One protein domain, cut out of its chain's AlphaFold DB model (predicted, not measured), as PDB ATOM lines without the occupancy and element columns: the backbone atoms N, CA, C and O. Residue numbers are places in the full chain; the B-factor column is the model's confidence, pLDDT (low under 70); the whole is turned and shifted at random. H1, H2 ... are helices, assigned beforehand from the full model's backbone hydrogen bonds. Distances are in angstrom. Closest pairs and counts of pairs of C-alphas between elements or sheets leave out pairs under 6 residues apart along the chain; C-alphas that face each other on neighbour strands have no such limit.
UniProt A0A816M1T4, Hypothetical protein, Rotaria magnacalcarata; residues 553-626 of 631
ATOM      1  N   ILE A 553       8.001  19.847   9.522       74.12
ATOM      2  CA  ILE A 553       7.873  21.306   9.339       74.12
ATOM      3  C   ILE A 553       8.704  21.796   8.146       74.12
ATOM      4  O   ILE A 553       8.217  22.587   7.347       74.12
ATOM      5  N   LEU A 554       9.939  21.304   7.989       68.94
ATOM      6  CA  LEU A 554      10.777  21.674   6.844       68.94
ATOM      7  C   LEU A 554      10.188  21.170   5.514       68.94
ATOM      8  O   LEU A 554      10.227  21.879   4.515       68.94
ATOM      9  N   HIS A 555       9.616  19.963   5.499       68.94
ATOM     10  CA  HIS A 555       9.016  19.391   4.292       68.94
ATOM     11  C   HIS A 555       7.736  20.125   3.861       68.94
ATOM     12  O   HIS A 555       7.488  20.295   2.669       68.94
ATOM     13  N   GLU A 556       6.957  20.592   4.836       76.12
ATOM     14  CA  GLU A 556       5.756  21.405   4.631       76.12
ATOM     15  C   GLU A 556       6.110  22.826   4.157       76.12
ATOM     16  O   GLU A 556       5.459  23.349   3.260       76.12
ATOM     17  N   HIS A 557       7.202  23.410   4.671       84.94
ATOM     18  CA  HIS A 557       7.709  24.719   4.236       84.94
ATOM     19  C   HIS A 557       8.202  24.726   2.780       84.94
ATOM     20  O   HIS A 557       8.037  25.718   2.078       84.94
ATOM     21  N   CYS A 558       8.770  23.613   2.309       85.38
ATOM     22  CA  CYS A 558       9.333  23.501   0.964       85.38
ATOM     23  C   CYS A 558       8.360  22.956  -0.092       85.38
ATOM     24  O   CYS A 558       8.815  22.385  -1.083       85.38
ATOM     25  N   ASN A 559       7.043  23.106   0.099       86.50
ATOM     26  CA  ASN A 559       6.003  22.669  -0.846       86.50
ATOM     27  C   ASN A 559       6.208  21.233  -1.366       86.50
ATOM     28  O   ASN A 559       6.053  20.969  -2.554       86.50
ATOM     29  N   GLN A 560       6.595  20.302  -0.488       78.06
ATOM     30  CA  GLN A 560       6.873  18.904  -0.852       78.06
ATOM     31  C   GLN A 560       8.015  18.696  -1.863       78.06
ATOM     32  O   GLN A 560       8.198  17.571  -2.329       78.06
ATOM     33  N   LYS A 561       8.835  19.715  -2.166       79.69
ATOM     34  CA  LYS A 561      10.073  19.521  -2.932       79.69
ATOM     35  C   LYS A 561      10.896  18.442  -2.218       79.69
ATOM     36  O   LYS A 561      11.018  18.458  -0.990       79.69
ATOM     37  N   GLN A 562      11.394  17.464  -2.967       77.44
ATOM     38  CA  GLN A 562      12.285  16.406  -2.488       77.44
ATOM     39  C   GLN A 562      13.534  16.444  -3.357       77.44
ATOM     40  O   GLN A 562      13.421  16.408  -4.578       77.44
ATOM     41  N   CYS A 563      14.712  16.524  -2.740       77.06
ATOM     42  CA  CYS A 563      15.948  16.306  -3.484       77.06
ATOM     43  C   CYS A 563      16.039  14.837  -3.838       77.06
ATOM     44  O   CYS A 563      15.806  13.977  -2.981       77.06
ATOM     45  N   GLN A 564      16.375  14.563  -5.085       73.50
ATOM     46  CA  GLN A 564      16.576  13.202  -5.531       73.50
ATOM     47  C   GLN A 564      18.087  12.885  -5.518       73.50
ATOM     48  O   GLN A 564      18.892  13.738  -5.143       73.50
ATOM     49  N   ASN A 565      18.489  11.631  -5.753       69.31
ATOM     50  CA  ASN A 565      19.902  11.197  -5.689       69.31
ATOM     51  C   ASN A 565      20.624  11.472  -4.344       69.31
ATOM     52  O   ASN A 565      21.813  11.777  -4.287       69.31
ATOM     53  N   GLY A 566      19.898  11.383  -3.223       69.50
ATOM     54  CA  GLY A 566      20.487  11.495  -1.881       69.50
ATOM     55  C   GLY A 566      20.842  12.918  -1.425       69.50
ATOM     56  O   GLY A 566      21.448  13.075  -0.362       69.50
ATOM     57  N   GLY A 567      20.443  13.953  -2.176       79.06
ATOM     58  CA  GLY A 567      20.589  15.351  -1.762       79.06
ATOM     59  C   GLY A 567      19.758  15.711  -0.520       79.06
ATOM     60  O   GLY A 567      18.786  15.040  -0.160       79.06
ATOM     61  N   ARG A 568      20.121  16.802   0.164       82.31
ATOM     62  CA  ARG A 568      19.381  17.344   1.318       82.31
ATOM     63  C   ARG A 568      18.843  18.736   1.022       82.31
ATOM     64  O   ARG A 568      19.583  19.596   0.569       82.31
ATOM     65  N   LEU A 569      17.582  18.987   1.369       83.69
ATOM     66  CA  LEU A 569      17.020  20.341   1.341       83.69
ATOM     67  C   LEU A 569      17.637  21.188   2.449       83.69
ATOM     68  O   LEU A 569      17.653  20.777   3.616       83.69
ATOM     69  N   ASN A 570      18.097  22.381   2.091       86.50
ATOM     70  CA  ASN A 570      18.428  23.413   3.063       86.50
ATOM     71  C   ASN A 570      17.171  24.186   3.512       86.50
ATOM     72  O   ASN A 570      16.058  23.932   3.052       86.50
ATOM     73  N   SER A 571      17.350  25.147   4.421       83.81
ATOM     74  CA  SER A 571      16.271  26.020   4.908       83.81
ATOM     75  C   SER A 571      15.622  26.878   3.819       83.81
ATOM     76  O   SER A 571      14.502  27.332   4.013       83.81
ATOM     77  N   ASN A 572      16.307  27.075   2.691       88.00
ATOM     78  CA  ASN A 572      15.851  27.879   1.558       88.00
ATOM     79  C   ASN A 572      15.234  27.003   0.451       88.00
ATOM     80  O   ASN A 572      15.024  27.476  -0.661       88.00
ATOM     81  N   CYS A 573      14.979  25.719   0.732       87.31
ATOM     82  CA  CYS A 573      14.408  24.755  -0.209       87.31
ATOM     83  C   CYS A 573      15.255  24.519  -1.478       87.31
ATOM     84  O   CYS A 573      14.742  24.104  -2.521       87.31
ATOM     85  N   ILE A 574      16.567  24.744  -1.371       86.62
ATOM     86  CA  ILE A 574      17.570  24.416  -2.388       86.62
ATOM     87  C   ILE A 574      18.165  23.048  -2.049       86.62
ATOM     88  O   ILE A 574      18.421  22.741  -0.878       86.62
ATOM     89  N   CYS A 575      18.381  22.223  -3.072       82.81
ATOM     90  CA  CYS A 575      19.019  20.927  -2.904       82.81
ATOM     91  C   CYS A 575      20.530  21.062  -2.734       82.81
ATOM     92  O   CYS A 575      21.236  21.504  -3.630       82.81
ATOM     93  N   ILE A 576      21.024  20.659  -1.563       81.94
ATOM     94  CA  ILE A 576      22.445  20.438  -1.314       81.94
ATOM     95  C   ILE A 576      22.768  19.029  -1.789       81.94
ATOM     96  O   ILE A 576      22.300  18.039  -1.215       81.94
ATOM     97  N   CYS A 577      23.562  18.959  -2.841       79.38
ATOM     98  CA  CYS A 577      23.873  17.724  -3.537       79.38
ATOM     99  C   CYS A 577      25.043  17.003  -2.875       79.38
ATOM    100  O   CYS A 577      25.914  17.625  -2.265       79.38
ATOM    101  N   LEU A 578      25.041  15.671  -2.957       71.56
ATOM    102  CA  LEU A 578      26.231  14.898  -2.614       71.56
ATOM    103  C   LEU A 578      27.341  15.215  -3.633       71.56
ATOM    104  O   LEU A 578      27.009  15.547  -4.766       71.56
ATOM    105  N   PRO A 579      28.632  15.072  -3.281       68.38
ATOM    106  CA  PRO A 579      29.750  15.501  -4.134       68.38
ATOM    107  C   PRO A 579      29.765  14.917  -5.555       68.38
ATOM    108  O   PRO A 579      30.407  15.482  -6.432       68.38
ATOM    109  N   ALA A 580      29.077  13.794  -5.779       65.06
ATOM    110  CA  ALA A 580      28.956  13.149  -7.085       65.06
ATOM    111  C   ALA A 580      27.892  13.781  -8.009       65.06
ATOM    112  O   ALA A 580      27.839  13.433  -9.183       65.06
ATOM    113  N   TYR A 581      27.049  14.690  -7.505       69.06
ATOM    114  CA  TYR A 581      25.983  15.343  -8.268       69.06
ATOM    115  C   TYR A 581      26.110  16.862  -8.144       69.06
ATOM    116  O   TYR A 581      26.381  17.383  -7.061       69.06
ATOM    117  N   SER A 582      25.866  17.592  -9.230       67.12
ATOM    118  CA  SER A 582      25.907  19.057  -9.225       67.12
ATOM    119  C   SER A 582      24.643  19.644  -9.847       67.12
ATOM    120  O   SER A 582      24.040  19.043 -10.733       67.12
ATOM    121  N   GLY A 583      24.221  20.811  -9.356       72.81
ATOM    122  CA  GLY A 583      23.145  21.598  -9.957       72.81
ATOM    123  C   GLY A 583      21.849  20.818 -10.212       72.81
ATOM    124  O   GLY A 583      21.209  20.324  -9.283       72.81
ATOM    125  N   HIS A 584      21.453  20.754 -11.484       69.31
ATOM    126  CA  HIS A 584      20.164  20.224 -11.925       69.31
ATOM    127  C   HIS A 584      20.033  18.701 -11.757       69.31
ATOM    128  O   HIS A 584      18.943  18.217 -11.451       69.31
ATOM    129  N   ASP A 585      21.140  17.956 -11.837       65.44
ATOM    130  CA  ASP A 585      21.180  16.477 -11.792       65.44
ATOM    131  C   ASP A 585      20.824  15.891 -10.416       65.44
ATOM    132  O   ASP A 585      20.592  14.697 -10.228       65.44
ATOM    133  N   CYS A 586      20.801  16.757  -9.415       74.19
ATOM    134  CA  CYS A 586      20.427  16.475  -8.039       74.19
ATOM    135  C   CYS A 586      18.969  16.866  -7.742       74.19
ATOM    136  O   CYS A 586      18.342  16.340  -6.818       74.19
ATOM    137  N   GLU A 587      18.409  17.782  -8.539       71.69
ATOM    138  CA  GLU A 587      16.995  18.150  -8.474       71.69
ATOM    139  C   GLU A 587      16.121  17.228  -9.336       71.69
ATOM    140  O   GLU A 587      14.974  16.974  -8.964       71.69
ATOM    141  N   ILE A 588      16.657  16.688 -10.437       67.44
ATOM    142  CA  ILE A 588      15.956  15.784 -11.355       67.44
ATOM    143  C   ILE A 588      16.618  14.404 -11.353       67.44
ATOM    144  O   ILE A 588      17.806  14.280 -11.634       67.44
ATOM    145  N   VAL A 589      15.847  13.335 -11.118       53.03
ATOM    146  CA  VAL A 589      16.307  11.966 -11.404       53.03
ATOM    147  C   VAL A 589      16.464  11.782 -12.907       53.03
ATOM    148  O   VAL A 589      15.515  11.465 -13.624       53.03
ATOM    149  N   SER A 590      17.695  11.941 -13.388       59.19
ATOM    150  CA  SER A 590      18.125  11.306 -14.628       59.19
ATOM    151  C   SER A 590      18.514   9.865 -14.310       59.19
ATOM    152  O   SER A 590      19.652   9.549 -13.977       59.19
ATOM    153  N   CYS A 591      17.548   8.950 -14.426       53.94
ATOM    154  CA  CYS A 591      17.790   7.507 -14.349       53.94
ATOM    155  C   CYS A 591      18.687   6.984 -15.480       53.94
ATOM    156  O   CYS A 591      18.821   5.774 -15.608       53.94
ATOM    157  N   ASN A 592      19.252   7.810 -16.354       54.00
ATOM    158  CA  ASN A 592      19.992   7.305 -17.507       54.00
ATOM    159  C   ASN A 592      21.495   7.223 -17.241       54.00
ATOM    160  O   ASN A 592      22.131   6.315 -17.764       54.00
ATOM    161  N   GLU A 593      22.028   8.025 -16.323       59.19
ATOM    162  CA  GLU A 593      23.473   8.160 -16.141       59.19
ATOM    163  C   GLU A 593      23.827   7.969 -14.666       59.19
ATOM    164  O   GLU A 593      23.815   8.899 -13.867       59.19
ATOM    165  N   GLU A 594      24.106   6.720 -14.281       62.72
ATOM    166  CA  GLU A 594      24.919   6.511 -13.083       62.72
ATOM    167  C   GLU A 594      26.376   6.748 -13.476       62.72
ATOM    168  O   GLU A 594      26.769   6.334 -14.573       62.72
ATOM    169  N   PRO A 595      27.193   7.378 -12.620       62.31
ATOM    170  CA  PRO A 595      28.624   7.436 -12.852       62.31
ATOM    171  C   PRO A 595      29.170   6.004 -12.805       62.31
ATOM    172  O   PRO A 595      29.419   5.462 -11.726       62.31
ATOM    173  N   ALA A 596      29.334   5.392 -13.985       57.62
ATOM    174  CA  ALA A 596      29.776   4.003 -14.147       57.62
ATOM    175  C   ALA A 596      31.027   3.724 -13.299       57.62
ATOM    176  O   ALA A 596      31.073   2.769 -12.533       57.62
ATOM    177  N   TYR A 597      31.971   4.671 -13.287       67.00
ATOM    178  CA  TYR A 597      33.219   4.543 -12.538       67.00
ATOM    179  C   TYR A 597      33.062   4.423 -11.013       67.00
ATOM    180  O   TYR A 597      33.990   3.945 -10.370       67.00
ATOM    181  N   ILE A 598      31.956   4.873 -10.408       69.75
ATOM    182  CA  ILE A 598      31.734   4.704  -8.962       69.75
ATOM    183  C   ILE A 598      30.984   3.403  -8.696       69.75
ATOM    184  O   ILE A 598      31.319   2.682  -7.758       69.75
ATOM    185  N   CYS A 599      29.974   3.105  -9.511       78.44
ATOM    186  CA  CYS A 599      29.048   2.013  -9.242       78.44
ATOM    187  C   CYS A 599      29.538   0.647  -9.732       78.44
ATOM    188  O   CYS A 599      29.138  -0.360  -9.156       78.44
ATOM    189  N   ASP A 600      30.469   0.599 -10.690       79.69
ATOM    190  CA  ASP A 600      31.062  -0.650 -11.191       79.69
ATOM    191  C   ASP A 600      31.920  -1.382 -10.139       79.69
ATOM    192  O   ASP A 600      32.183  -2.578 -10.272       79.69
ATOM    193  N   PHE A 601      32.351  -0.690  -9.077       76.06
ATOM    194  CA  PHE A 601      33.210  -1.249  -8.021       76.06
ATOM    195  C   PHE A 601      32.483  -1.537  -6.707       76.06
ATOM    196  O   PHE A 601      33.095  -2.050  -5.768       76.06
ATOM    197  N   VAL A 602      31.195  -1.208  -6.621       77.75
ATOM    198  CA  VAL A 602      30.386  -1.485  -5.435       77.75
ATOM    199  C   VAL A 602      30.071  -2.977  -5.389       77.75
ATOM    200  O   VAL A 602      29.615  -3.559  -6.368       77.75
ATOM    201  N   LEU A 603      30.288  -3.620  -4.243       85.88
ATOM    202  CA  LEU A 603      29.865  -5.010  -4.050       85.88
ATOM    203  C   LEU A 603      28.393  -5.062  -3.610       85.88
ATOM    204  O   LEU A 603      27.918  -4.213  -2.861       85.88
ATOM    205  N   GLU A 604      27.651  -6.097  -4.014       80.19
ATOM    206  CA  GLU A 604      26.208  -6.232  -3.723       80.19
ATOM    207  C   GLU A 604      25.883  -6.184  -2.211       80.19
ATOM    208  O   GLU A 604      24.836  -5.696  -1.781       80.19
ATOM    209  N   ASN A 605      26.812  -6.630  -1.363       82.81
ATOM    210  CA  ASN A 605      26.683  -6.566   0.094       82.81
ATOM    211  C   ASN A 605      26.844  -5.143   0.673       82.81
ATOM    212  O   ASN A 605      26.348  -4.885   1.777       82.81
ATOM    213  N   GLU A 606      27.477  -4.220  -0.052       85.44
ATOM    214  CA  GLU A 606      27.660  -2.818   0.341       85.44
ATOM    215  C   GLU A 606      26.393  -1.983   0.140       85.44
ATOM    216  O   GLU A 606      26.241  -0.945   0.783       85.44
ATOM    217  N   CYS A 607      25.413  -2.481  -0.618       84.31
ATOM    218  CA  CYS A 607      24.093  -1.860  -0.767       84.31
ATOM    219  C   CYS A 607      23.274  -1.784   0.535       84.31
ATOM    220  O   CYS A 607      22.216  -1.153   0.576       84.31
ATOM    221  N   LYS A 608      23.755  -2.399   1.626       78.81
ATOM    222  CA  LYS A 608      23.225  -2.195   2.985       78.81
ATOM    223  C   LYS A 608      23.656  -0.860   3.604       78.81
ATOM    224  O   LYS A 608      23.073  -0.451   4.604       78.81
ATOM    225  N   ASN A 609      24.677  -0.206   3.054       80.50
ATOM    226  CA  ASN A 609      25.115   1.118   3.467       80.50
ATOM    227  C   ASN A 609      24.259   2.173   2.761       80.50
ATOM    228  O   ASN A 609      24.291   2.273   1.536       80.50
ATOM    229  N   ASP A 610      23.530   2.982   3.531       74.44
ATOM    230  CA  ASP A 610      22.653   4.027   2.995       74.44
ATOM    231  C   ASP A 610      23.387   4.956   2.016       74.44
ATOM    232  O   ASP A 610      22.823   5.322   0.994       74.44
ATOM    233  N   TYR A 611      24.660   5.284   2.267       74.69
ATOM    234  CA  TYR A 611      25.454   6.147   1.386       74.69
ATOM    235  C   TYR A 611      25.677   5.527  -0.000       74.69
ATOM    236  O   TYR A 611      25.441   6.180  -1.013       74.69
ATOM    237  N   VAL A 612      26.070   4.251  -0.039       75.00
ATOM    238  CA  VAL A 612      26.264   3.483  -1.281       75.00
ATOM    239  C   VAL A 612      24.938   3.334  -2.016       75.00
ATOM    240  O   VAL A 612      24.860   3.521  -3.225       75.00
ATOM    241  N   ARG A 613      23.869   3.078  -1.263       78.56
ATOM    242  CA  ARG A 613      22.511   2.958  -1.786       78.56
ATOM    243  C   ARG A 613      22.005   4.246  -2.436       78.56
ATOM    244  O   ARG A 613      21.224   4.176  -3.377       78.56
ATOM    245  N   TYR A 614      22.441   5.401  -1.930       72.75
ATOM    246  CA  TYR A 614      22.139   6.707  -2.512       72.75
ATOM    247  C   TYR A 614      23.027   7.057  -3.708       72.75
ATOM    248  O   TYR A 614      22.530   7.704  -4.622       72.75
ATOM    249  N   LEU A 615      24.300   6.645  -3.714       75.56
ATOM    250  CA  LEU A 615      25.208   6.886  -4.843       75.56
ATOM    251  C   LEU A 615      24.947   5.968  -6.045       75.56
ATOM    252  O   LEU A 615      25.139   6.396  -7.177       75.56
ATOM    253  N   CYS A 616      24.538   4.720  -5.800       83.12
ATOM    254  CA  CYS A 616      24.382   3.683  -6.825       83.12
ATOM    255  C   CYS A 616      22.996   3.011  -6.761       83.12
ATOM    256  O   CYS A 616      22.886   1.807  -6.492       83.12
ATOM    257  N   PRO A 617      21.906   3.779  -6.937       75.94
ATOM    258  CA  PRO A 617      20.543   3.299  -6.725       75.94
ATOM    259  C   PRO A 617      20.096   2.190  -7.695       75.94
ATOM    260  O   PRO A 617      19.346   1.305  -7.272       75.94
ATOM    261  N   LYS A 618      20.540   2.182  -8.962       78.38
ATOM    262  CA  LYS A 618      20.255   1.098  -9.922       78.38
ATOM    263  C   LYS A 618      21.023  -0.161  -9.564       78.38
ATOM    264  O   LYS A 618      20.413  -1.226  -9.528       78.38
ATOM    265  N   PHE A 619      22.324  -0.039  -9.279       83.38
ATOM    266  CA  PHE A 619      23.140  -1.182  -8.863       83.38
ATOM    267  C   PHE A 619      22.541  -1.845  -7.615       83.38
ATOM    268  O   PHE A 619      22.361  -3.059  -7.566       83.38
ATOM    269  N   CYS A 620      22.101  -1.035  -6.648       84.50
ATOM    270  CA  CYS A 620      21.452  -1.509  -5.428       84.50
ATOM    271  C   CYS A 620      19.959  -1.853  -5.571       84.50
ATOM    272  O   CYS A 620      19.280  -2.014  -4.548       84.50
ATOM    273  N   GLN A 621      19.443  -1.956  -6.803       80.19
ATOM    274  CA  GLN A 621      18.063  -2.328  -7.137       80.19
ATOM    275  C   GLN A 621      17.011  -1.582  -6.301       80.19
ATOM    276  O   GLN A 621      16.009  -2.152  -5.857       80.19
ATOM    277  N   MET A 622      17.219  -0.287  -6.044       64.00
ATOM    278  CA  MET A 622      16.160   0.513  -5.450       64.00
ATOM    279  C   MET A 622      15.017   0.635  -6.468       64.00
ATOM    280  O   MET A 622      15.148   1.275  -7.510       64.00
ATOM    281  N   ASN A 623      13.857   0.056  -6.134       50.53
ATOM    282  CA  ASN A 623      12.617   0.126  -6.922       50.53
ATOM    283  C   ASN A 623      12.124   1.558  -7.213       50.53
ATOM    284  O   ASN A 623      11.144   1.730  -7.930       50.53
ATOM    285  N   THR A 624      12.787   2.595  -6.700       51.47
ATOM    286  CA  THR A 624      12.480   4.000  -6.987       51.47
ATOM    287  C   THR A 624      12.655   4.370  -8.461       51.47
ATOM    288  O   THR A 624      12.069   5.354  -8.896       51.47
ATOM    289  N   CYS A 625      13.389   3.575  -9.247       50.47
ATOM    290  CA  CYS A 625      13.527   3.772 -10.696       50.47
ATOM    291  C   CYS A 625      12.513   2.959 -11.529       50.47
ATOM    292  O   CYS A 625      12.492   3.081 -12.753       50.47
ATOM    293  N   SER A 626      11.667   2.140 -10.891       44.12
ATOM    294  CA  SER A 626      10.697   1.254 -11.550       44.12
ATOM    295  C   SER A 626       9.254   1.710 -11.311       44.12
ATOM    296  O   SER A 626       8.440   0.985 -10.751       44.12
TER     297      SER A 626
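This is residues 553 to 626 of the 631 residues of the protein "Hypothetical protein" of Rotaria magnacalcarata (UniProt A0A816M1T4). There is little regular structure: a long looping stretch with H1 at its far end makes one half of an elongated model, and the short helices H3, H4 and H5 gather in the other half. The 74 printed residues hold five named helices, H1 to H5 in order, and no named strand. The class is all helix, with only 24 residues in named elements. The whole is compact, radius of gyration of the C-alphas 13.0 A, spanning 38 by 22 by 22 A.

H5, the longest helix, covers residues 610 to 615, 8.7 A, beginning at C-alpha 610 (22.653, 4.027, 2.995). H4 is residues 604 to 608, 8.4 A; H3, 596 to 599, 5.3 A; H2, 583 to 586, 6.1 A; H1, 553 to 557, 6.1 A, from C-alpha 553 (7.873, 21.306, 9.339).

H5 and H4 are close but not clearly touching, closest C-alphas Cys 607 and Arg 613, 5.2 A. H5 and H3 are likewise, Cys 599 and Leu 615, 7.6 A. H1 and H5 are apart. Residues 568 to 569 pair antiparallel with 575 to 576. Every O i to N i+4 pair is within hydrogen-bond range in H1 and H5; H4 has 0 of 1, and 1 of 2 O i to N i+3 pairs; H2 and H3 are too short for an O i to N i+4 pair.

The C-alphas farthest apart, His 557 and Phe 601, are 38.4 A apart. The printed part has no cut; the link H1 to H2 is long, 25 residues. Mean pLDDT of the printed part is 73.5, with 26 residues under 70, among them 588 to 598 and 622 to 626.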